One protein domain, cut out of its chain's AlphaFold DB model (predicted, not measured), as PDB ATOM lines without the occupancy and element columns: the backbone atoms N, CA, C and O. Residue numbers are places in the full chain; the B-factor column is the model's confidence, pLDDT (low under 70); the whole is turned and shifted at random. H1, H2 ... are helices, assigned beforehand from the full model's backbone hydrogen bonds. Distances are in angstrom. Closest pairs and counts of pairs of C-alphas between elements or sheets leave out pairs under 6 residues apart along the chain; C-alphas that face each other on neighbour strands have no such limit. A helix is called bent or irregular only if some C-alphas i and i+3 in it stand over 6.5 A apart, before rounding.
ATOM      1  N   GLU A 148     114.357 126.587  71.205       63.50
ATOM      2  CA  GLU A 148     113.206 127.267  71.795       63.50
ATOM      3  C   GLU A 148     113.629 128.091  73.021       63.50
ATOM      4  O   GLU A 148     113.257 129.260  73.146       63.50
ATOM      5  N   ALA A 149     114.441 127.509  73.913       67.31
ATOM      6  CA  ALA A 149     114.972 128.208  75.078       67.31
ATOM      7  C   ALA A 149     115.861 129.391  74.677       67.31
ATOM      8  O   ALA A 149     115.717 130.470  75.246       67.31
ATOM      9  N   PHE A 150     116.730 129.225  73.676       68.75
ATOM     10  CA  PHE A 150     117.567 130.305  73.162       68.75
ATOM     11  C   PHE A 150     116.733 131.428  72.531       68.75
ATOM     12  O   PHE A 150     116.941 132.591  72.866       68.75
ATOM     13  N   ARG A 151     115.731 131.109  71.698       69.81
ATOM     14  CA  ARG A 151     114.822 132.110  71.111       69.81
ATOM     15  C   ARG A 151     114.053 132.866  72.190       69.81
ATOM     16  O   ARG A 151     114.005 134.092  72.157       69.81
ATOM     17  N   LYS A 152     113.485 132.152  73.169       75.00
ATOM     18  CA  LYS A 152     112.813 132.773  74.322       75.00
ATOM     19  C   LYS A 152     113.764 133.686  75.093       75.00
ATOM     20  O   LYS A 152     113.366 134.775  75.487       75.00
ATOM     21  N   ALA A 153     115.017 133.273  75.263       78.12
ATOM     22  CA  ALA A 153     116.022 134.070  75.945       78.12
ATOM     23  C   ALA A 153     116.433 135.325  75.150       78.12
ATOM     24  O   ALA A 153     116.650 136.363  75.762       78.12
ATOM     25  N   VAL A 154     116.492 135.267  73.813       75.50
ATOM     26  CA  VAL A 154     116.727 136.438  72.942       75.50
ATOM     27  C   VAL A 154     115.564 137.435  73.019       75.50
ATOM     28  O   VAL A 154     115.795 138.637  73.140       75.50
ATOM     29  N   GLU A 155     114.316 136.959  72.986       79.06
ATOM     30  CA  GLU A 155     113.143 137.835  73.130       79.06
ATOM     31  C   GLU A 155     113.092 138.481  74.518       79.06
ATOM     32  O   GLU A 155     112.855 139.682  74.634       79.06
ATOM     33  N   GLN A 156     113.395 137.717  75.570       82.56
ATOM     34  CA  GLN A 156     113.484 138.246  76.927       82.56
ATOM     35  C   GLN A 156     114.632 139.260  77.065       82.56
ATOM     36  O   GLN A 156     114.435 140.351  77.592       82.56
ATOM     37  N   PHE A 157     115.802 138.964  76.490       84.88
ATOM     38  CA  PHE A 157     116.940 139.883  76.426       84.88
ATOM     39  C   PHE A 157     116.564 141.223  75.786       84.88
ATOM     40  O   PHE A 157     116.941 142.275  76.291       84.88
ATOM     41  N   LYS A 158     115.777 141.211  74.706       83.25
ATOM     42  CA  LYS A 158     115.298 142.432  74.045       83.25
ATOM     43  C   LYS A 158     114.399 143.287  74.943       83.25
ATOM     44  O   LYS A 158     114.413 144.509  74.811       83.25
ATOM     45  N   LEU A 159     113.625 142.660  75.828       86.56
ATOM     46  CA  LEU A 159     112.771 143.357  76.793       86.56
ATOM     47  C   LEU A 159     113.576 143.913  77.974       86.56
ATOM     48  O   LEU A 159     113.298 145.024  78.421       86.56
ATOM     49  N   ASP A 160     114.581 143.173  78.444       88.56
ATOM     50  CA  ASP A 160     115.338 143.512  79.654       88.56
ATOM     51  C   ASP A 160     116.540 144.431  79.388       88.56
ATOM     52  O   ASP A 160     116.921 145.221  80.257       88.56
ATOM     53  N   LEU A 161     117.132 144.371  78.187       88.31
ATOM     54  CA  LEU A 161     118.317 145.154  77.829       88.31
ATOM     55  C   LEU A 161     118.133 146.663  78.059       88.31
ATOM     56  O   LEU A 161     119.035 147.246  78.657       88.31
ATOM     57  N   PRO A 162     117.020 147.319  77.666       89.44
ATOM     58  CA  PRO A 162     116.842 148.753  77.899       89.44
ATOM     59  C   PRO A 162     116.990 149.153  79.372       89.44
ATOM     60  O   PRO A 162     117.732 150.080  79.674       89.44
ATOM     61  N   ALA A 163     116.376 148.403  80.293       88.75
ATOM     62  CA  ALA A 163     116.461 148.695  81.724       88.75
ATOM     63  C   ALA A 163     117.892 148.534  82.264       88.75
ATOM     64  O   ALA A 163     118.343 149.325  83.093       88.75
ATOM     65  N   VAL A 164     118.630 147.534  81.773       89.88
ATOM     66  CA  VAL A 164     120.036 147.317  82.147       89.88
ATOM     67  C   VAL A 164     120.938 148.409  81.571       89.88
ATOM     68  O   VAL A 164     121.844 148.873  82.261       89.88
ATOM     69  N   LEU A 165     120.685 148.861  80.339       89.38
ATOM     70  CA  LEU A 165     121.409 149.979  79.730       89.38
ATOM     71  C   LEU A 165     121.181 151.281  80.486       89.38
ATOM     72  O   LEU A 165     122.145 152.000  80.737       89.38
ATOM     73  N   ASP A 166     119.938 151.570  80.862       89.25
ATOM     74  CA  ASP A 166     119.604 152.768  81.630       89.25
ATOM     75  C   ASP A 166     120.286 152.728  83.000       89.25
ATOM     76  O   ASP A 166     120.962 153.686  83.372       89.25
ATOM     77  N   ALA A 167     120.247 151.585  83.693       89.94
ATOM     78  CA  ALA A 167     120.962 151.404  84.955       89.94
ATOM     79  C   ALA A 167     122.483 151.597  84.803       89.94
ATOM     80  O   ALA A 167     123.097 152.304  85.603       89.94
ATOM     81  N   LEU A 168     123.104 151.011  83.772       91.00
ATOM     82  CA  LEU A 168     124.535 151.189  83.499       91.00
ATOM     83  C   LEU A 168     124.872 152.655  83.201       91.00
ATOM     84  O   LEU A 168     125.824 153.182  83.769       91.00
ATOM     85  N   ARG A 169     124.083 153.329  82.357       91.44
ATOM     86  CA  ARG A 169     124.271 154.748  82.017       91.44
ATOM     87  C   ARG A 169     124.143 155.644  83.242       91.44
ATOM     88  O   ARG A 169     125.030 156.456  83.482       91.44
ATOM     89  N   GLU A 170     123.095 155.472  84.041       90.31
ATOM     90  CA  GLU A 170     122.889 156.241  85.273       90.31
ATOM     91  C   GLU A 170     124.022 156.031  86.277       90.31
ATOM     92  O   GLU A 170     124.500 156.987  86.892       90.31
ATOM     93  N   MET A 171     124.479 154.787  86.440       88.06
ATOM     94  CA  MET A 171     125.619 154.492  87.301       88.06
ATOM     95  C   MET A 171     126.888 155.175  86.785       88.06
ATOM     96  O   MET A 171     127.589 155.799  87.575       88.06
ATOM     97  N   ILE A 172     127.174 155.093  85.481       90.19
ATOM     98  CA  ILE A 172     128.365 155.710  84.883       90.19
ATOM     99  C   ILE A 172     128.319 157.232  85.064       90.19
ATOM    100  O   ILE A 172     129.294 157.812  85.536       90.19
ATOM    101  N   GLU A 173     127.187 157.882  84.777       90.06
ATOM    102  CA  GLU A 173     127.015 159.326  85.001       90.06
ATOM    103  C   GLU A 173     127.215 159.712  86.471       90.06
ATOM    104  O   GLU A 173     127.857 160.717  86.788       90.06
ATOM    105  N   ARG A 174     126.714 158.888  87.396       89.38
ATOM    106  CA  ARG A 174     126.915 159.104  88.829       89.38
ATOM    107  C   ARG A 174     128.391 159.022  89.215       89.38
ATOM    108  O   ARG A 174     128.833 159.870  89.991       89.38
ATOM    109  N   GLU A 175     129.139 158.044  88.710       88.81
ATOM    110  CA  GLU A 175     130.570 157.911  89.020       88.81
ATOM    111  C   GLU A 175     131.403 159.024  88.365       88.81
ATOM    112  O   GLU A 175     132.270 159.594  89.028       88.81
ATOM    113  N   TYR A 176     131.067 159.452  87.140       89.12
ATOM    114  CA  TYR A 176     131.635 160.671  86.545       89.12
ATOM    115  C   TYR A 176     131.414 161.900  87.439       89.12
ATOM    116  O   TYR A 176     132.310 162.731  87.581       89.12
ATOM    117  N   ALA A 177     130.246 162.029  88.073       88.81
ATOM    118  CA  ALA A 177     129.960 163.158  88.955       88.81
ATOM    119  C   ALA A 177     130.652 163.056  90.327       88.81
ATOM    120  O   ALA A 177     131.055 164.078  90.889       88.81
ATOM    121  N   LYS A 178     130.765 161.846  90.894       89.56
ATOM    122  CA  LYS A 178     131.103 161.645  92.313       89.56
ATOM    123  C   LYS A 178     132.507 161.115  92.579       89.56
ATOM    124  O   LYS A 178     133.065 161.488  93.610       89.56
ATOM    125  N   ASP A 179     133.087 160.299  91.700       87.44
ATOM    126  CA  ASP A 179     134.376 159.644  91.950       87.44
ATOM    127  C   ASP A 179     135.518 160.284  91.127       87.44
ATOM    128  O   ASP A 179     135.585 160.161  89.898       87.44
ATOM    129  N   PRO A 180     136.467 160.992  91.775       88.56
ATOM    130  CA  PRO A 180     137.669 161.492  91.113       88.56
ATOM    131  C   PRO A 180     138.544 160.391  90.496       88.56
ATOM    132  O   PRO A 180     139.214 160.657  89.499       88.56
ATOM    133  N   LYS A 181     138.563 159.176  91.064       88.44
ATOM    134  CA  LYS A 181     139.360 158.057  90.538       88.44
ATOM    135  C   LYS A 181     138.790 157.556  89.221       88.44
ATOM    136  O   LYS A 181     139.551 157.425  88.267       88.44
ATOM    137  N   PHE A 182     137.474 157.354  89.163       89.81
ATOM    138  CA  PHE A 182     136.780 156.975  87.935       89.81
ATOM    139  C   PHE A 182     137.008 158.013  86.828       89.81
ATOM    140  O   PHE A 182     137.434 157.660  85.734       89.81
ATOM    141  N   ARG A 183     136.832 159.313  87.125       91.19
ATOM    142  CA  ARG A 183     137.103 160.393  86.154       91.19
ATOM    143  C   ARG A 183     138.531 160.385  85.629       91.19
ATOM    144  O   ARG A 183     138.735 160.570  84.435       91.19
ATOM    145  N   LYS A 184     139.512 160.194  86.514       89.75
ATOM    146  CA  LYS A 184     140.913 160.120  86.105       89.75
ATOM    147  C   LYS A 184     141.151 158.907  85.204       89.75
ATOM    148  O   LYS A 184     141.711 159.073  84.134       89.75
ATOM    149  N   ALA A 185     140.675 157.726  85.596       89.19
ATOM    150  CA  ALA A 185     140.813 156.513  84.793       89.19
ATOM    151  C   ALA A 185     140.133 156.645  83.419       89.19
ATOM    152  O   ALA A 185     140.696 156.222  82.415       89.19
ATOM    153  N   ALA A 186     138.952 157.268  83.360       90.75
ATOM    154  CA  ALA A 186     138.242 157.527  82.113       90.75
ATOM    155  C   ALA A 186     138.995 158.515  81.210       90.75
ATOM    156  O   ALA A 186     139.065 158.304  80.003       90.75
ATOM    157  N   HIS A 187     139.584 159.566  81.790       91.06
ATOM    158  CA  HIS A 187     140.409 160.524  81.058       91.06
ATOM    159  C   HIS A 187     141.705 159.888  80.544       91.06
ATOM    160  O   HIS A 187     142.016 160.024  79.365       91.06
ATOM    161  N   ASP A 188     142.416 159.145  81.394       89.12
ATOM    162  CA  ASP A 188     143.639 158.429  81.021       89.12
ATOM    163  C   ASP A 188     143.345 157.432  79.880       89.12
ATOM    164  O   ASP A 188     144.099 157.346  78.911       89.12
ATOM    165  N   PHE A 189     142.202 156.734  79.944       88.44
ATOM    166  CA  PHE A 189     141.732 155.868  78.861       88.44
ATOM    167  C   PHE A 189     141.406 156.655  77.585       88.44
ATOM    168  O   PHE A 189     141.826 156.245  76.506       88.44
ATOM    169  N   LEU A 190     140.688 157.782  77.691       88.62
ATOM    170  CA  LEU A 190     140.336 158.634  76.553       88.62
ATOM    171  C   LEU A 190     141.579 159.151  75.822       88.62
ATOM    172  O   LEU A 190     141.619 159.123  74.594       88.62
ATOM    173  N   GLU A 191     142.582 159.631  76.551       88.19
ATOM    174  CA  GLU A 191     143.819 160.130  75.946       88.19
ATOM    175  C   GLU A 191     144.597 158.991  75.282       88.19
ATOM    176  O   GLU A 191     145.018 159.129  74.134       88.19
ATOM    177  N   HIS A 192     144.665 157.821  75.929       82.38
ATOM    178  CA  HIS A 192     145.289 156.638  75.340       82.38
ATOM    179  C   HIS A 192     144.632 156.224  74.014       82.38
ATOM    180  O   HIS A 192     145.324 156.007  73.019       82.38
ATOM    181  N   ILE A 193     143.296 156.153  73.961       76.00
ATOM    182  CA  ILE A 193     142.597 155.799  72.717       76.00
ATOM    183  C   ILE A 193     142.632 156.939  71.696       76.00
ATOM    184  O   ILE A 193     142.701 156.664  70.510       76.00
ATOM    185  N   LYS A 194     142.646 158.219  72.078       79.69
ATOM    186  CA  LYS A 194     142.808 159.303  71.093       79.69
ATOM    187  C   LYS A 194     144.152 159.237  70.379       79.69
ATOM    188  O   LYS A 194     144.201 159.476  69.174       79.69
ATOM    189  N   GLU A 195     145.214 158.910  71.112       71.50
ATOM    190  CA  GLU A 195     146.549 158.718  70.547       71.50
ATOM    191  C   GLU A 195     146.626 157.453  69.683       71.50
ATOM    192  O   GLU A 195     147.211 157.487  68.601       71.50
ATOM    193  N   ALA A 196     146.019 156.348  70.131       66.25
ATOM    194  CA  ALA A 196     146.116 155.054  69.456       66.25
ATOM    195  C   ALA A 196     145.100 154.840  68.313       66.25
ATOM    196  O   ALA A 196     145.336 154.000  67.446       66.25
ATOM    197  N   VAL A 197     143.966 155.551  68.326       66.81
ATOM    198  CA  VAL A 197     142.768 155.226  67.530       66.81
ATOM    199  C   VAL A 197     142.319 156.411  66.698       66.81
ATOM    200  O   VAL A 197     142.386 156.400  65.470       66.81
ATOM    201  N   ASN A 198     141.775 157.428  67.363       65.69
ATOM    202  CA  ASN A 198     141.137 158.541  66.687       65.69
ATOM    203  C   ASN A 198     141.073 159.773  67.608       65.69
ATOM    204  O   ASN A 198     140.356 159.747  68.614       65.69
ATOM    205  N   PRO A 199     141.727 160.890  67.237       72.31
ATOM    206  CA  PRO A 199     141.699 162.130  68.012       72.31
ATOM    207  C   PRO A 199     140.300 162.738  68.207       72.31
ATOM    208  O   PRO A 199     140.124 163.598  69.068       72.31
ATOM    209  N   SER A 200     139.311 162.341  67.400       73.12
ATOM    210  CA  SER A 200     137.935 162.848  67.460       73.12
ATOM    211  C   SER A 200     137.053 162.169  68.513       73.12
ATOM    212  O   SER A 200     135.919 162.610  68.708       73.12
ATOM    213  N   LEU A 201     137.563 161.141  69.203       77.50
ATOM    214  CA  LEU A 201     136.846 160.462  70.279       77.50
ATOM    215  C   LEU A 201     136.561 161.397  71.455       77.50
ATOM    216  O   LEU A 201     137.346 162.280  71.811       77.50
ATOM    217  N   THR A 202     135.417 161.161  72.083       86.12
ATOM    218  CA  THR A 202     134.855 161.964  73.166       86.12
ATOM    219  C   THR A 202     134.575 161.108  74.401       86.12
ATOM    220  O   THR A 202     134.526 159.881  74.335       86.12
ATOM    221  N   ASP A 203     134.295 161.745  75.540       85.69
ATOM    222  CA  ASP A 203     133.832 161.035  76.740       85.69
ATOM    223  C   ASP A 203     132.539 160.237  76.497       85.69
ATOM    224  O   ASP A 203     132.248 159.285  77.220       85.69
ATOM    225  N   ALA A 204     131.713 160.622  75.517       84.81
ATOM    226  CA  ALA A 204     130.522 159.853  75.160       84.81
ATOM    227  C   ALA A 204     130.900 158.497  74.545       84.81
ATOM    228  O   ALA A 204     130.265 157.488  74.849       84.81
ATOM    229  N   ASP A 205     131.974 158.461  73.757       81.94
ATOM    230  CA  ASP A 205     132.480 157.230  73.156       81.94
ATOM    231  C   ASP A 205     133.046 156.296  74.231       81.94
ATOM    232  O   ASP A 205     132.725 155.112  74.235       81.94
ATOM    233  N   VAL A 206     133.781 156.825  75.217       86.50
ATOM    234  CA  VAL A 206     134.300 156.033  76.352       86.50
ATOM    235  C   VAL A 206     133.176 155.371  77.147       86.50
ATOM    236  O   VAL A 206     133.274 154.191  77.486       86.50
ATOM    237  N   ARG A 207     132.083 156.100  77.419       88.25
ATOM    238  CA  ARG A 207     130.899 155.542  78.098       88.25
ATOM    239  C   ARG A 207     130.320 154.364  77.322       88.25
ATOM    240  O   ARG A 207     130.073 153.306  77.895       88.25
ATOM    241  N   GLU A 208     130.119 154.542  76.020       84.31
ATOM    242  CA  GLU A 208     129.553 153.503  75.160       84.31
ATOM    243  C   GLU A 208     130.505 152.308  74.998       84.31
ATOM    244  O   GLU A 208     130.049 151.163  75.008       84.31
ATOM    245  N   MET A 209     131.821 152.535  74.929       82.88
ATOM    246  CA  MET A 209     132.832 151.471  74.917       82.88
ATOM    247  C   MET A 209     132.805 150.649  76.210       82.88
ATOM    248  O   MET A 209     132.839 149.420  76.145       82.88
ATOM    249  N   LEU A 210     132.692 151.302  77.372       86.94
ATOM    250  CA  LEU A 210     132.610 150.623  78.666       86.94
ATOM    251  C   LEU A 210     131.339 149.767  78.777       86.94
ATOM    252  O   LEU A 210     131.417 148.607  79.178       86.94
ATOM    253  N   ILE A 211     130.179 150.298  78.376       87.69
ATOM    254  CA  ILE A 211     128.914 149.545  78.377       87.69
ATOM    255  C   ILE A 211     129.022 148.314  77.471       87.69
ATOM    256  O   ILE A 211     128.676 147.205  77.887       87.69
ATOM    257  N   GLN A 212     129.528 148.486  76.248       81.62
ATOM    258  CA  GLN A 212     129.692 147.379  75.306       81.62
ATOM    259  C   GLN A 212     130.657 146.320  75.848       81.62
ATOM    260  O   GLN A 212     130.354 145.131  75.768       81.62
ATOM    261  N   HIS A 213     131.772 146.726  76.457       82.56
ATOM    262  CA  HIS A 213     132.722 145.814  77.095       82.56
ATOM    263  C   HIS A 213     132.077 144.992  78.221       82.56
ATOM    264  O   HIS A 213     132.174 143.765  78.218       82.56
ATOM    265  N   ILE A 214     131.331 145.638  79.126       85.31
ATOM    266  CA  ILE A 214     130.654 144.961  80.243       85.31
ATOM    267  C   ILE A 214     129.683 143.888  79.736       85.31
ATOM    268  O   ILE A 214     129.701 142.758  80.231       85.31
ATOM    269  N   LEU A 215     128.845 144.233  78.754       84.19
ATOM    270  CA  LEU A 215     127.812 143.335  78.230       84.19
ATOM    271  C   LEU A 215     128.394 142.182  77.406       84.19
ATOM    272  O   LEU A 215     127.869 141.071  77.422       84.19
ATOM    273  N   THR A 216     129.477 142.435  76.674       77.94
ATOM    274  CA  THR A 216     130.050 141.441  75.757       77.94
ATOM    275  C   THR A 216     131.017 140.489  76.453       77.94
ATOM    276  O   THR A 216     131.104 139.333  76.037       77.94
ATOM    277  N   GLY A 217     131.647 140.898  77.560       78.19
ATOM    278  CA  GLY A 217     132.525 140.036  78.358       78.19
ATOM    279  C   GLY A 217     131.844 138.758  78.875       78.19
ATOM    280  O   GLY A 217     132.447 137.682  78.857       78.19
ATOM    281  N   GLU A 218     130.564 138.831  79.262       77.19
ATOM    282  CA  GLU A 218     129.786 137.654  79.699       77.19
ATOM    283  C   GLU A 218     129.518 136.682  78.542       77.19
ATOM    284  O   GLU A 218     129.610 135.464  78.707       77.19
ATOM    285  N   VAL A 219     129.244 137.216  77.345       77.69
ATOM    286  CA  VAL A 219     129.065 136.415  76.125       77.69
ATOM    287  C   VAL A 219     130.358 135.672  75.788       77.69
ATOM    288  O   VAL A 219     130.328 134.468  75.542       77.69
ATOM    289  N   PHE A 220     131.504 136.356  75.834       74.19
ATOM    290  CA  PHE A 220     132.799 135.732  75.557       74.19
ATOM    291  C   PHE A 220     133.139 134.633  76.566       74.19
ATOM    292  O   PHE A 220     133.482 133.517  76.165       74.19
ATOM    293  N   THR A 221     132.975 134.917  77.859       76.75
ATOM    294  CA  THR A 221     133.216 133.945  78.938       76.75
ATOM    295  C   THR A 221     132.323 132.712  78.788       76.75
ATOM    296  O   THR A 221     132.754 131.587  79.039       76.75
ATOM    297  N   ALA A 222     131.084 132.907  78.326       76.06
ATOM    298  CA  ALA A 222     130.146 131.826  78.074       76.06
ATOM    299  C   ALA A 222     130.540 130.930  76.884       76.06
ATOM    300  O   ALA A 222     130.346 129.716  76.952       76.06
ATOM    301  N   VAL A 223     131.081 131.502  75.801       73.62
ATOM    302  CA  VAL A 223     131.429 130.753  74.575       73.62
ATOM    303  C   VAL A 223     132.802 130.069  74.676       73.62
ATOM    304  O   VAL A 223     132.980 128.939  74.195       73.62
ATOM    305  N   PHE A 224     133.767 130.705  75.348       70.94
ATOM    306  CA  PHE A 224     135.142 130.211  75.506       70.94
ATOM    307  C   PHE A 224     135.542 130.049  76.984       70.94
ATOM    308  O   PHE A 224     136.451 130.734  77.465       70.94
ATOM    309  N   PRO A 225     134.901 129.120  77.720       68.44
ATOM    310  CA  PRO A 225     135.213 128.906  79.127       68.44
ATOM    311  C   PRO A 225     136.671 128.458  79.310       68.44
ATOM    312  O   PRO A 225     137.159 127.598  78.577       68.44
ATOM    313  N   GLY A 226     137.354 129.031  80.304       64.19
ATOM    314  CA  GLY A 226     138.738 128.684  80.654       64.19
ATOM    315  C   GLY A 226     139.819 129.329  79.780       64.19
ATOM    316  O   GLY A 226     140.987 128.987  79.933       64.19
ATOM    317  N   THR A 227     139.453 130.250  78.884       66.38
ATOM    318  CA  THR A 227     140.414 131.058  78.116       66.38
ATOM    319  C   THR A 227     140.529 132.463  78.701       66.38
ATOM    320  O   THR A 227     139.532 133.026  79.151       66.38
ATOM    321  N   THR A 228     141.736 133.031  78.701       65.62
ATOM    322  CA  THR A 228     142.001 134.411  79.149       65.62
ATOM    323  C   THR A 228     142.099 135.400  77.991       65.62
ATOM    324  O   THR A 228     142.299 136.580  78.234       65.62
ATOM    325  N   TYR A 229     141.865 134.966  76.747       64.62
ATOM    326  CA  TYR A 229     142.066 135.776  75.538       64.62
ATOM    327  C   TYR A 229     141.377 137.152  75.592       64.62
ATOM    328  O   TYR A 229     141.956 138.157  75.201       64.62
ATOM    329  N   HIS A 230     140.158 137.229  76.143       67.00
ATOM    330  CA  HIS A 230     139.465 138.512  76.326       67.00
ATOM    331  C   HIS A 230     140.108 139.388  77.411       67.00
ATOM    332  O   HIS A 230     140.113 140.606  77.284       67.00
ATOM    333  N   ALA A 231     140.628 138.789  78.481       66.94
ATOM    334  CA  ALA A 231     141.256 139.508  79.587       66.94
ATOM    335  C   ALA A 231     142.694 139.950  79.274       66.94
ATOM    336  O   ALA A 231     143.159 140.922  79.864       66.94
ATOM    337  N   ASP A 232     143.375 139.262  78.354       67.31
ATOM    338  CA  ASP A 232     144.759 139.554  77.968       67.31
ATOM    339  C   ASP A 232     144.845 140.671  76.908       67.31
ATOM    340  O   ASP A 232     145.844 141.386  76.841       67.31
ATOM    341  N   ASN A 233     143.765 140.918  76.156       71.25
ATOM    342  CA  ASN A 233     143.697 141.982  75.151       71.25
ATOM    343  C   ASN A 233     143.999 143.381  75.727       71.25
ATOM    344  O   ASN A 233     143.441 143.790  76.744       71.25
ATOM    345  N   ASN A 234     144.818 144.171  75.027       69.81
ATOM    346  CA  ASN A 234     145.280 145.479  75.508       69.81
ATOM    347  C   ASN A 234     144.151 146.492  75.777       69.81
ATOM    348  O   ASN A 234     144.150 147.122  76.833       69.81
ATOM    349  N   ILE A 235     143.159 146.620  74.885       74.00
ATOM    350  CA  ILE A 235     142.034 147.546  75.118       74.00
ATOM    351  C   ILE A 235     141.135 147.010  76.238       74.00
ATOM    352  O   ILE A 235     140.706 147.773  77.105       74.00
ATOM    353  N   ALA A 236     140.902 145.696  76.272       75.62
ATOM    354  CA  ALA A 236     140.109 145.068  77.322       75.62
ATOM    355  C   ALA A 236     140.760 145.220  78.705       75.62
ATOM    356  O   ALA A 236     140.056 145.470  79.677       75.62
ATOM    357  N   ARG A 237     142.094 145.143  78.805       79.44
ATOM    358  CA  ARG A 237     142.845 145.390  80.046       79.44
ATOM    359  C   ARG A 237     142.667 146.815  80.549       79.44
ATOM    360  O   ARG A 237     142.453 147.007  81.745       79.44
ATOM    361  N   GLU A 238     142.744 147.810  79.668       80.06
ATOM    362  CA  GLU A 238     142.528 149.207  80.061       80.06
ATOM    363  C   GLU A 238     141.061 149.477  80.435       80.06
ATOM    364  O   GLU A 238     140.797 150.112  81.460       80.06
ATOM    365  N   LEU A 239     140.097 148.914  79.696       84.19
ATOM    366  CA  LEU A 239     138.682 148.982  80.074       84.19
ATOM    367  C   LEU A 239     138.389 148.244  81.381       84.19
ATOM    368  O   LEU A 239     137.584 148.735  82.165       84.19
ATOM    369  N   HIS A 240     139.072 147.136  81.678       83.88
ATOM    370  CA  HIS A 240     138.943 146.443  82.959       83.88
ATOM    371  C   HIS A 240     139.439 147.290  84.131       83.88
ATOM    372  O   HIS A 240     138.834 147.251  85.201       83.88
ATOM    373  N   LYS A 241     140.501 148.093  83.960       83.81
ATOM    374  CA  LYS A 241     140.927 149.043  85.003       83.81
ATOM    375  C   LYS A 241     139.837 150.071  85.284       83.81
ATOM    376  O   LYS A 241     139.565 150.362  86.448       83.81
ATOM    377  N   LEU A 242     139.199 150.589  84.234       85.94
ATOM    378  CA  LEU A 242     138.072 151.511  84.361       85.94
ATOM    379  C   LEU A 242     136.864 150.819  85.016       85.94
ATOM    380  O   LEU A 242     136.297 151.334  85.979       85.94
ATOM    381  N   GLU A 243     136.522 149.614  84.571       87.06
ATOM    382  CA  GLU A 243     135.436 148.801  85.116       87.06
ATOM    383  C   GLU A 243     135.638 148.479  86.608       87.06
ATOM    384  O   GLU A 243     134.698 148.560  87.398       87.06
ATOM    385  N   ALA A 244     136.866 148.175  87.031       84.75
ATOM    386  CA  ALA A 244     137.188 147.865  88.424       84.75
ATOM    387  C   ALA A 244     136.996 149.063  89.371       84.75
ATOM    388  O   ALA A 244     136.805 148.875  90.573       84.75
ATOM    389  N   THR A 245     137.024 150.296  88.851       80.88
ATOM    390  CA  THR A 245     136.655 151.489  89.636       80.88
ATOM    391  C   THR A 245     135.140 151.669  89.765       80.88
ATOM    392  O   THR A 245     134.680 152.364  90.664       80.88
ATOM    393  N   PHE A 246     134.368 151.003  88.904       74.94
ATOM    394  CA  PHE A 246     132.920 151.135  88.764       74.94
ATOM    395  C   PHE A 246     132.134 150.028  89.481       74.94
ATOM    396  O   PHE A 246     131.161 150.306  90.186       74.94
ATOM    397  N   PHE A 247     132.547 148.765  89.343       81.69
ATOM    398  CA  PHE A 247     131.915 147.638  90.027       81.69
ATOM    399  C   PHE A 247     132.669 147.267  91.304       81.69
ATOM    400  O   PHE A 247     133.793 146.775  91.266       81.69
ATOM    401  N   THR A 248     132.011 147.433  92.452       75.25
ATOM    402  CA  THR A 248     132.526 146.997  93.757       75.25
ATOM    403  C   THR A 248     131.600 145.949  94.376       75.25
ATOM    404  O   THR A 248     130.377 146.029  94.262       75.25
ATOM    405  N   GLY A 249     132.168 144.919  95.012       76.50
ATOM    406  CA  GLY A 249     131.390 143.835  95.619       76.50
ATOM    407  C   GLY A 249     130.465 143.121  94.621       76.50
ATOM    408  O   GLY A 249     130.910 142.663  93.573       76.50
ATOM    409  N   ASN A 250     129.170 143.033  94.943       77.50
ATOM    410  CA  ASN A 250     128.169 142.304  94.147       77.50
ATOM    411  C   ASN A 250     127.421 143.173  93.121       77.50
ATOM    412  O   ASN A 250     126.471 142.694  92.495       77.50
ATOM    413  N   THR A 251     127.810 144.438  92.939       82.38
ATOM    414  CA  THR A 251     127.066 145.381  92.090       82.38
ATOM    415  C   THR A 251     126.985 144.910  90.640       82.38
ATOM    416  O   THR A 251     125.911 144.981  90.054       82.38
ATOM    417  N   ARG A 252     128.057 144.317  90.090       84.19
ATOM    418  CA  ARG A 252     128.052 143.747  88.727       84.19
ATOM    419  C   ARG A 252     126.937 142.724  88.539       84.19
ATOM    420  O   ARG A 252     126.138 142.833  87.612       84.19
ATOM    421  N   PHE A 253     126.850 141.763  89.456       82.62
ATOM    422  CA  PHE A 253     125.825 140.727  89.412       82.62
ATOM    423  C   PHE A 253     124.417 141.317  89.535       82.62
ATOM    424  O   PHE A 253     123.518 140.907  88.810       82.62
ATOM    425  N   GLN A 254     124.213 142.298  90.420       84.31
ATOM    426  CA  GLN A 254     122.906 142.937  90.594       84.31
ATOM    427  C   GLN A 254     122.459 143.696  89.342       84.31
ATOM    428  O   GLN A 254     121.305 143.558  88.940       84.31
ATOM    429  N   THR A 255     123.368 144.440  88.706       85.19
ATOM    430  CA  THR A 255     123.080 145.210  87.490       85.19
ATOM    431  C   THR A 255     122.780 144.301  86.299       85.19
ATOM    432  O   THR A 255     121.864 144.580  85.532       85.19
ATOM    433  N   LEU A 256     123.508 143.187  86.153       87.06
ATOM    434  CA  LEU A 256     123.357 142.274  85.015       87.06
ATOM    435  C   LEU A 256     122.347 141.140  85.247       87.06
ATOM    436  O   LEU A 256     122.074 140.379  84.322       87.06
ATOM    437  N   LYS A 257     121.751 141.032  86.445       86.19
ATOM    438  CA  LYS A 257     120.841 139.936  86.827       86.19
ATOM    439  C   LYS A 257     119.690 139.725  85.839       86.19
ATOM    440  O   LYS A 257     119.298 138.584  85.609       86.19
ATOM    441  N   GLY A 258     119.158 140.804  85.261       83.62
ATOM    442  CA  GLY A 258     118.087 140.731  84.259       83.62
ATOM    443  C   GLY A 258     118.496 139.987  82.983       83.62
ATOM    444  O   GLY A 258     117.664 139.351  82.354       83.62
ATOM    445  N   LEU A 259     119.788 139.984  82.639       87.88
ATOM    446  CA  LEU A 259     120.315 139.330  81.436       87.88
ATOM    447  C   LEU A 259     120.762 137.882  81.687       87.88
ATOM    448  O   LEU A 259     121.134 137.176  80.751       87.88
ATOM    449  N   GLU A 260     120.706 137.404  82.929       87.12
ATOM    450  CA  GLU A 260     121.167 136.062  83.289       87.12
ATOM    451  C   GLU A 260     120.460 134.925  82.523       87.12
ATOM    452  O   GLU A 260     121.154 134.003  82.084       87.12
ATOM    453  N   PRO A 261     119.134 134.962  82.263       84.75
ATOM    454  CA  PRO A 261     118.480 133.946  81.433       84.75
ATOM    455  C   PRO A 261     119.085 133.844  80.025       84.75
ATOM    456  O   PRO A 261     119.216 132.746  79.480       84.75
ATOM    457  N   TYR A 262     119.497 134.979  79.456       84.06
ATOM    458  CA  TYR A 262     120.155 135.049  78.155       84.06
ATOM    459  C   TYR A 262     121.559 134.451  78.184       84.06
ATOM    460  O   TYR A 262     121.875 133.575  77.375       84.06
ATOM    461  N   TYR A 263     122.378 134.830  79.165       84.88
ATOM    462  CA  TYR A 263     123.718 134.260  79.315       84.88
ATOM    463  C   TYR A 263     123.687 132.759  79.624       84.88
ATOM    464  O   TYR A 263     124.508 132.002  79.103       84.88
ATOM    465  N   ALA A 264     122.709 132.291  80.402       83.94
ATOM    466  CA  ALA A 264     122.510 130.870  80.663       83.94
ATOM    467  C   ALA A 264     122.169 130.088  79.384       83.94
ATOM    468  O   ALA A 264     122.722 129.006  79.164       83.94
ATOM    469  N   ALA A 265     121.319 130.644  78.515       81.12
ATOM    470  CA  ALA A 265     121.001 130.039  77.225       81.12
ATOM    471  C   ALA A 265     122.231 129.967  76.304       81.12
ATOM    472  O   ALA A 265     122.461 128.928  75.682       81.12
ATOM    473  N   ILE A 266     123.063 131.017  76.275       80.06
ATOM    474  CA  ILE A 266     124.333 131.015  75.529       80.06
ATOM    475  C   ILE A 266     125.272 129.933  76.060       80.06
ATOM    476  O   ILE A 266     125.782 129.150  75.266       80.06
ATOM    477  N   ARG A 267     125.486 129.850  77.381       82.50
ATOM    478  CA  ARG A 267     126.367 128.831  77.983       82.50
ATOM    479  C   ARG A 267     125.912 127.417  77.640       82.50
ATOM    480  O   ARG A 267     126.739 126.580  77.285       82.50
ATOM    481  N   LYS A 268     124.600 127.160  77.705       78.44
ATOM    482  CA  LYS A 268     124.027 125.863  77.326       78.44
ATOM    483  C   LYS A 268     124.322 125.546  75.857       78.44
ATOM    484  O   LYS A 268     124.906 124.503  75.580       78.44
ATOM    485  N   ALA A 269     124.006 126.462  74.944       73.25
ATOM    486  CA  ALA A 269     124.252 126.274  73.516       73.25
ATOM    487  C   ALA A 269     125.751 126.137  73.178       73.25
ATOM    488  O   ALA A 269     126.127 125.255  72.411       73.25
ATOM    489  N   ALA A 270     126.624 126.933  73.800       73.00
ATOM    490  CA  ALA A 270     128.071 126.868  73.604       73.00
ATOM    491  C   ALA A 270     128.687 125.547  74.090       73.00
ATOM    492  O   ALA A 270     129.652 125.071  73.494       73.00
ATOM    493  N   SER A 271     128.142 124.949  75.158       74.06
ATOM    494  CA  SER A 271     128.640 123.680  75.709       74.06
ATOM    495  C   SER A 271     128.452 122.485  74.766       74.06
ATOM    496  O   SER A 271     129.195 121.510  74.858       74.06
ATOM    497  N   GLU A 272     127.500 122.574  73.832       69.31
ATOM    498  CA  GLU A 272     127.243 121.538  72.827       69.31
ATOM    499  C   GLU A 272     128.205 121.626  71.631       69.31
ATOM    500  O   GLU A 272     128.341 120.667  70.872       69.31
ATOM    501  N   ILE A 273     128.903 122.755  71.475       67.50
ATOM    502  CA  ILE A 273     129.784 123.022  70.339       67.50
ATOM    503  C   ILE A 273     131.208 122.570  70.663       67.50
ATOM    504  O   ILE A 273     131.886 123.136  71.528       67.50
ATOM    505  N   GLN A 274     131.689 121.568  69.927       58.38
ATOM    506  CA  GLN A 274     133.001 120.973  70.177       58.38
ATOM    507  C   GLN A 274     134.123 121.628  69.371       58.38
ATOM    508  O   GLN A 274     135.239 121.757  69.881       58.38
ATOM    509  N   THR A 275     133.865 122.050  68.129       60.84
ATOM    510  CA  THR A 275     134.932 122.549  67.253       60.84
ATOM    511  C   THR A 275     135.128 124.059  67.366       60.84
ATOM    512  O   THR A 275     134.193 124.827  67.593       60.84
ATOM    513  N   HIS A 276     136.368 124.511  67.164       62.38
ATOM    514  CA  HIS A 276     136.696 125.936  67.218       62.38
ATOM    515  C   HIS A 276     135.985 126.747  66.120       62.38
ATOM    516  O   HIS A 276     135.439 127.812  66.398       62.38
ATOM    517  N   SER A 277     135.920 126.213  64.893       56.94
ATOM    518  CA  SER A 277     135.230 126.860  63.764       56.94
ATOM    519  C   SER A 277     133.733 127.047  64.030       56.94
ATOM    520  O   SER A 277     133.180 128.102  63.729       56.94
ATOM    521  N   GLU A 278     133.066 126.066  64.643       60.88
ATOM    522  CA  GLU A 278     131.651 126.198  65.005       60.88
ATOM    523  C   GLU A 278     131.439 127.217  66.125       60.88
ATOM    524  O   GLU A 278     130.483 127.989  66.059       60.88
ATOM    525  N   LYS A 279     132.348 127.292  67.112       66.62
ATOM    526  CA  LYS A 279     132.282 128.325  68.158       66.62
ATOM    527  C   LYS A 279     132.398 129.726  67.574       66.62
ATOM    528  O   LYS A 279     131.670 130.610  68.007       66.62
ATOM    529  N   GLN A 280     133.254 129.927  66.571       63.00
ATOM    530  CA  GLN A 280     133.361 131.207  65.869       63.00
ATOM    531  C   GLN A 280     132.073 131.560  65.117       63.00
ATOM    532  O   GLN A 280     131.580 132.677  65.244       63.00
ATOM    533  N   THR A 281     131.488 130.622  64.367       62.12
ATOM    534  CA  THR A 281     130.204 130.848  63.675       62.12
ATOM    535  C   THR A 281     129.085 131.178  64.663       62.12
ATOM    536  O   THR A 281     128.318 132.116  64.450       62.12
ATOM    537  N   PHE A 282     129.023 130.450  65.777       69.94
ATOM    538  CA  PHE A 282     128.060 130.688  66.846       69.94
ATOM    539  C   PHE A 282     128.238 132.069  67.488       69.94
ATOM    540  O   PHE A 282     127.271 132.810  67.653       69.94
ATOM    541  N   LEU A 283     129.483 132.447  67.771       70.69
ATOM    542  CA  LEU A 283     129.842 133.750  68.309       70.69
ATOM    543  C   LEU A 283     129.413 134.889  67.369       70.69
ATOM    544  O   LEU A 283     128.763 135.836  67.811       70.69
ATOM    545  N   LYS A 284     129.707 134.773  66.065       66.50
ATOM    546  CA  LYS A 284     129.294 135.749  65.039       66.50
ATOM    547  C   LYS A 284     127.777 135.965  65.049       66.50
ATOM    548  O   LYS A 284     127.317 137.107  65.047       66.50
ATOM    549  N   ALA A 285     127.001 134.887  65.134       67.56
ATOM    550  CA  ALA A 285     125.545 134.965  65.157       67.56
ATOM    551  C   ALA A 285     124.973 135.556  66.451       67.56
ATOM    552  O   ALA A 285     124.004 136.318  66.403       67.56
ATOM    553  N   ILE A 286     125.563 135.242  67.610       70.81
ATOM    554  CA  ILE A 286     125.190 135.903  68.867       70.81
ATOM    555  C   ILE A 286     125.430 137.404  68.741       70.81
ATOM    556  O   ILE A 286     124.532 138.182  69.057       70.81
ATOM    557  N   TYR A 287     126.594 137.810  68.230       70.38
ATOM    558  CA  TYR A 287     126.914 139.223  68.067       70.38
ATOM    559  C   TYR A 287     126.004 139.937  67.085       70.38
ATOM    560  O   TYR A 287     125.610 141.068  67.353       70.38
ATOM    561  N   GLU A 288     125.629 139.290  65.982       66.94
ATOM    562  CA  GLU A 288     124.681 139.869  65.033       66.94
ATOM    563  C   GLU A 288     123.355 140.216  65.714       66.94
ATOM    564  O   GLU A 288     122.853 141.338  65.601       66.94
ATOM    565  N   ASN A 289     122.811 139.260  66.464       69.06
ATOM    566  CA  ASN A 289     121.543 139.429  67.159       69.06
ATOM    567  C   ASN A 289     121.663 140.429  68.313       69.06
ATOM    568  O   ASN A 289     120.815 141.309  68.449       69.06
ATOM    569  N   PHE A 290     122.741 140.349  69.096       73.75
ATOM    570  CA  PHE A 290     123.025 141.285  70.180       73.75
ATOM    571  C   PHE A 290     123.117 142.723  69.661       73.75
ATOM    572  O   PHE A 290     122.453 143.611  70.190       73.75
ATOM    573  N   TYR A 291     123.887 142.963  68.595       69.19
ATOM    574  CA  TYR A 291     124.126 144.312  68.082       69.19
ATOM    575  C   TYR A 291     122.870 144.933  67.463       69.19
ATOM    576  O   TYR A 291     122.586 146.110  67.700       69.19
ATOM    577  N   LYS A 292     122.069 144.133  66.740       69.00
ATOM    578  CA  LYS A 292     120.761 144.562  66.210       69.00
ATOM    579  C   LYS A 292     119.803 144.998  67.316       69.00
ATOM    580  O   LYS A 292     119.012 145.911  67.097       69.00
ATOM    581  N   VAL A 293     119.870 144.366  68.489       73.94
ATOM    582  CA  VAL A 293     119.036 144.717  69.649       73.94
ATOM    583  C   VAL A 293     119.616 145.908  70.420       73.94
ATOM    584  O   VAL A 293     118.867 146.814  70.776       73.94
ATOM    585  N   TYR A 294     120.935 145.946  70.631       76.75
ATOM    586  CA  TYR A 294     121.630 147.003  71.374       76.75
ATOM    587  C   TYR A 294     121.555 148.368  70.680       76.75
ATOM    588  O   TYR A 294     121.248 149.376  71.317       76.75
ATOM    589  N   ASN A 295     121.821 148.422  69.371       70.81
ATOM    590  CA  ASN A 295     121.789 149.671  68.616       70.81
ATOM    591  C   ASN A 295     121.191 149.472  67.212       70.81
ATOM    592  O   ASN A 295     121.927 149.466  66.223       70.81
ATOM    593  N   PRO A 296     119.849 149.375  67.097       67.25
ATOM    594  CA  PRO A 296     119.175 149.117  65.823       67.25
ATOM    595  C   PRO A 296     119.518 150.155  64.746       67.25
ATOM    596  O   PRO A 296     119.768 149.816  63.594       67.25
ATOM    597  N   LYS A 297     119.606 151.439  65.131       64.81
ATOM    598  CA  LYS A 297     119.925 152.538  64.205       64.81
ATOM    599  C   LYS A 297     121.357 152.451  63.675       64.81
ATOM    600  O   LYS A 297     121.581 152.743  62.502       64.81
ATOM    601  N   ALA A 298     122.327 152.102  64.526       61.94
ATOM    602  CA  ALA A 298     123.703 151.900  64.081       61.94
ATOM    603  C   ALA A 298     123.846 150.604  63.282       61.94
ATOM    604  O   ALA A 298     124.543 150.624  62.277       61.94
ATOM    605  N   ALA A 299     123.147 149.528  63.651       59.81
ATOM    606  CA  ALA A 299     123.130 148.278  62.894       59.81
ATOM    607  C   ALA A 299     122.616 148.491  61.458       59.81
ATOM    608  O   ALA A 299     123.289 148.090  60.506       59.81
ATOM    609  N   ASP A 300     121.505 149.218  61.291       56.25
ATOM    610  CA  ASP A 300     120.954 149.571  59.975       56.25
ATOM    611  C   ASP A 300     121.877 150.512  59.182       56.25
ATOM    612  O   ASP A 300     122.003 150.391  57.963       56.25
ATOM    613  N   ARG A 301     122.533 151.471  59.857       52.88
ATOM    614  CA  ARG A 301     123.409 152.471  59.216       52.88
ATOM    615  C   ARG A 301     124.781 151.915  58.830       52.88
ATOM    616  O   ARG A 301     125.311 152.312  57.795       52.88
ATOM    617  N   LEU A 302     125.369 151.078  59.679       49.41
ATOM    618  CA  LEU A 302     126.679 150.459  59.467       49.41
ATOM    619  C   LEU A 302     126.574 149.223  58.573       49.41
ATOM    620  O   LEU A 302     127.585 148.814  58.015       49.41
ATOM    621  N   GLY A 303     125.367 148.667  58.392       51.38
ATOM    622  CA  GLY A 303     125.135 147.546  57.488       51.38
ATOM    623  C   GLY A 303     126.021 146.358  57.842       51.38
ATOM    624  O   GLY A 303     126.686 145.825  56.958       51.38
TER     625      GLY A 303
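What this domain is: This is residues 148 to 303 of the 673 residues of an uncharacterized protein of Betaproteobacteria bacterium RIFCSPLOWO2_12_FULL_65_14 (UniProt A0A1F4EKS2). A body of helices is built round the long helix H3, which runs through the middle: H2 and H5, side by side, cross its first half, and the second arm of the bent helix H1 crosses it too. The kinked helix H6 packs on the last part of H3 and beside the first arm of H1; H7 runs close to that end, and the short H8 is near H7 alone. The printed part has 156 residues with eight named helices, H1 to H8 in order, and no named strand: all helix. It is compact, with a radius of gyration of the C-alphas of 16.2 A, and spans 45 by 35 by 30 A.

How they stand to each other: H1, residues 148 to 178, was assigned as one helix by its hydrogen bonds but is bent, with C-alphas 159 and 162 6.8 A apart; its arms H1a, to 159, and H1b, from 162, stand at a steep tilt of 46 degrees. H2, residues 180 to 196, touches H1b only at the corner, closest C-alphas Tyr 176 and Arg 183, 5.5 A. H3, residues 203 to 223, is the hub and touches four helices. It touches H2 about perpendicular at 88 degrees, closest C-alphas Leu 190 and Val 206, 6.6 A. It touches H1b at a steep tilt of 51 degrees, opposite ways, closest C-alphas Leu 168 and Ile 211, 6.9 A. H4, residues 229 to 232, is close to but not clearly touching H3, closest C-alphas Phe 220 and His 230, 7.3 A. H5, residues 234 to 246, touches H2 at a shallow tilt of 16 degrees, opposite ways, closest C-alphas Ala 185 and Leu 242, 5.7 A. It touches H3 about perpendicular at 77 degrees, closest C-alphas Leu 210 and Leu 239, 6.4 A. H6, residues 251 to 271, is irregular, with C-alphas 255 and 258 7.4 A apart. It touches H1a, closest C-alphas Ala 153 and Tyr 262, 4.8 A, and H3, closest Ala 222 and Arg 267, 4.8 A. H7, residues 276 to 294, is close to but not clearly touching H3, closest C-alphas Val 223 and Lys 279, 6.9 A. H1a, H3, H6 and H7 form a bundle, a group of helices gathered together in which H6 touches H1a and H3, and H7 is close to but not clearly touching H1a, H3 and H6, while H1a and H3 are apart. H8, residues 296 to 302, is close to but not clearly touching H7, closest C-alphas Lys 292 and Ala 299, 5.5 A. Each O i to N i+4 pair is within hydrogen-bond range in H1a, H1b, H2, H7 and H8, against 15 of 17 in H3, 8 of 9 in H5 and 12 of 17 in H6; H4 is too short for such a pair.

Where its parts are: H1a begins at C-alpha 148 (113.206, 127.267, 71.795) and H8 ends at C-alpha 302 (126.679, 150.459, 59.467). From first to last C-alpha H3 is 30.5 A, H6 27.2 A, H7 26.2 A, H2 24.1 A and H1b 24.0 A.

The domain as a whole: The C-alphas farthest apart, of Lys 178 and Thr 275, are 46.6 A apart. The printed part has no cut and no long link. Mean pLDDT of the printed part is 77.8; 41 residues are under 70, among them 225 to 232, 272 to 282 and 296 to 303.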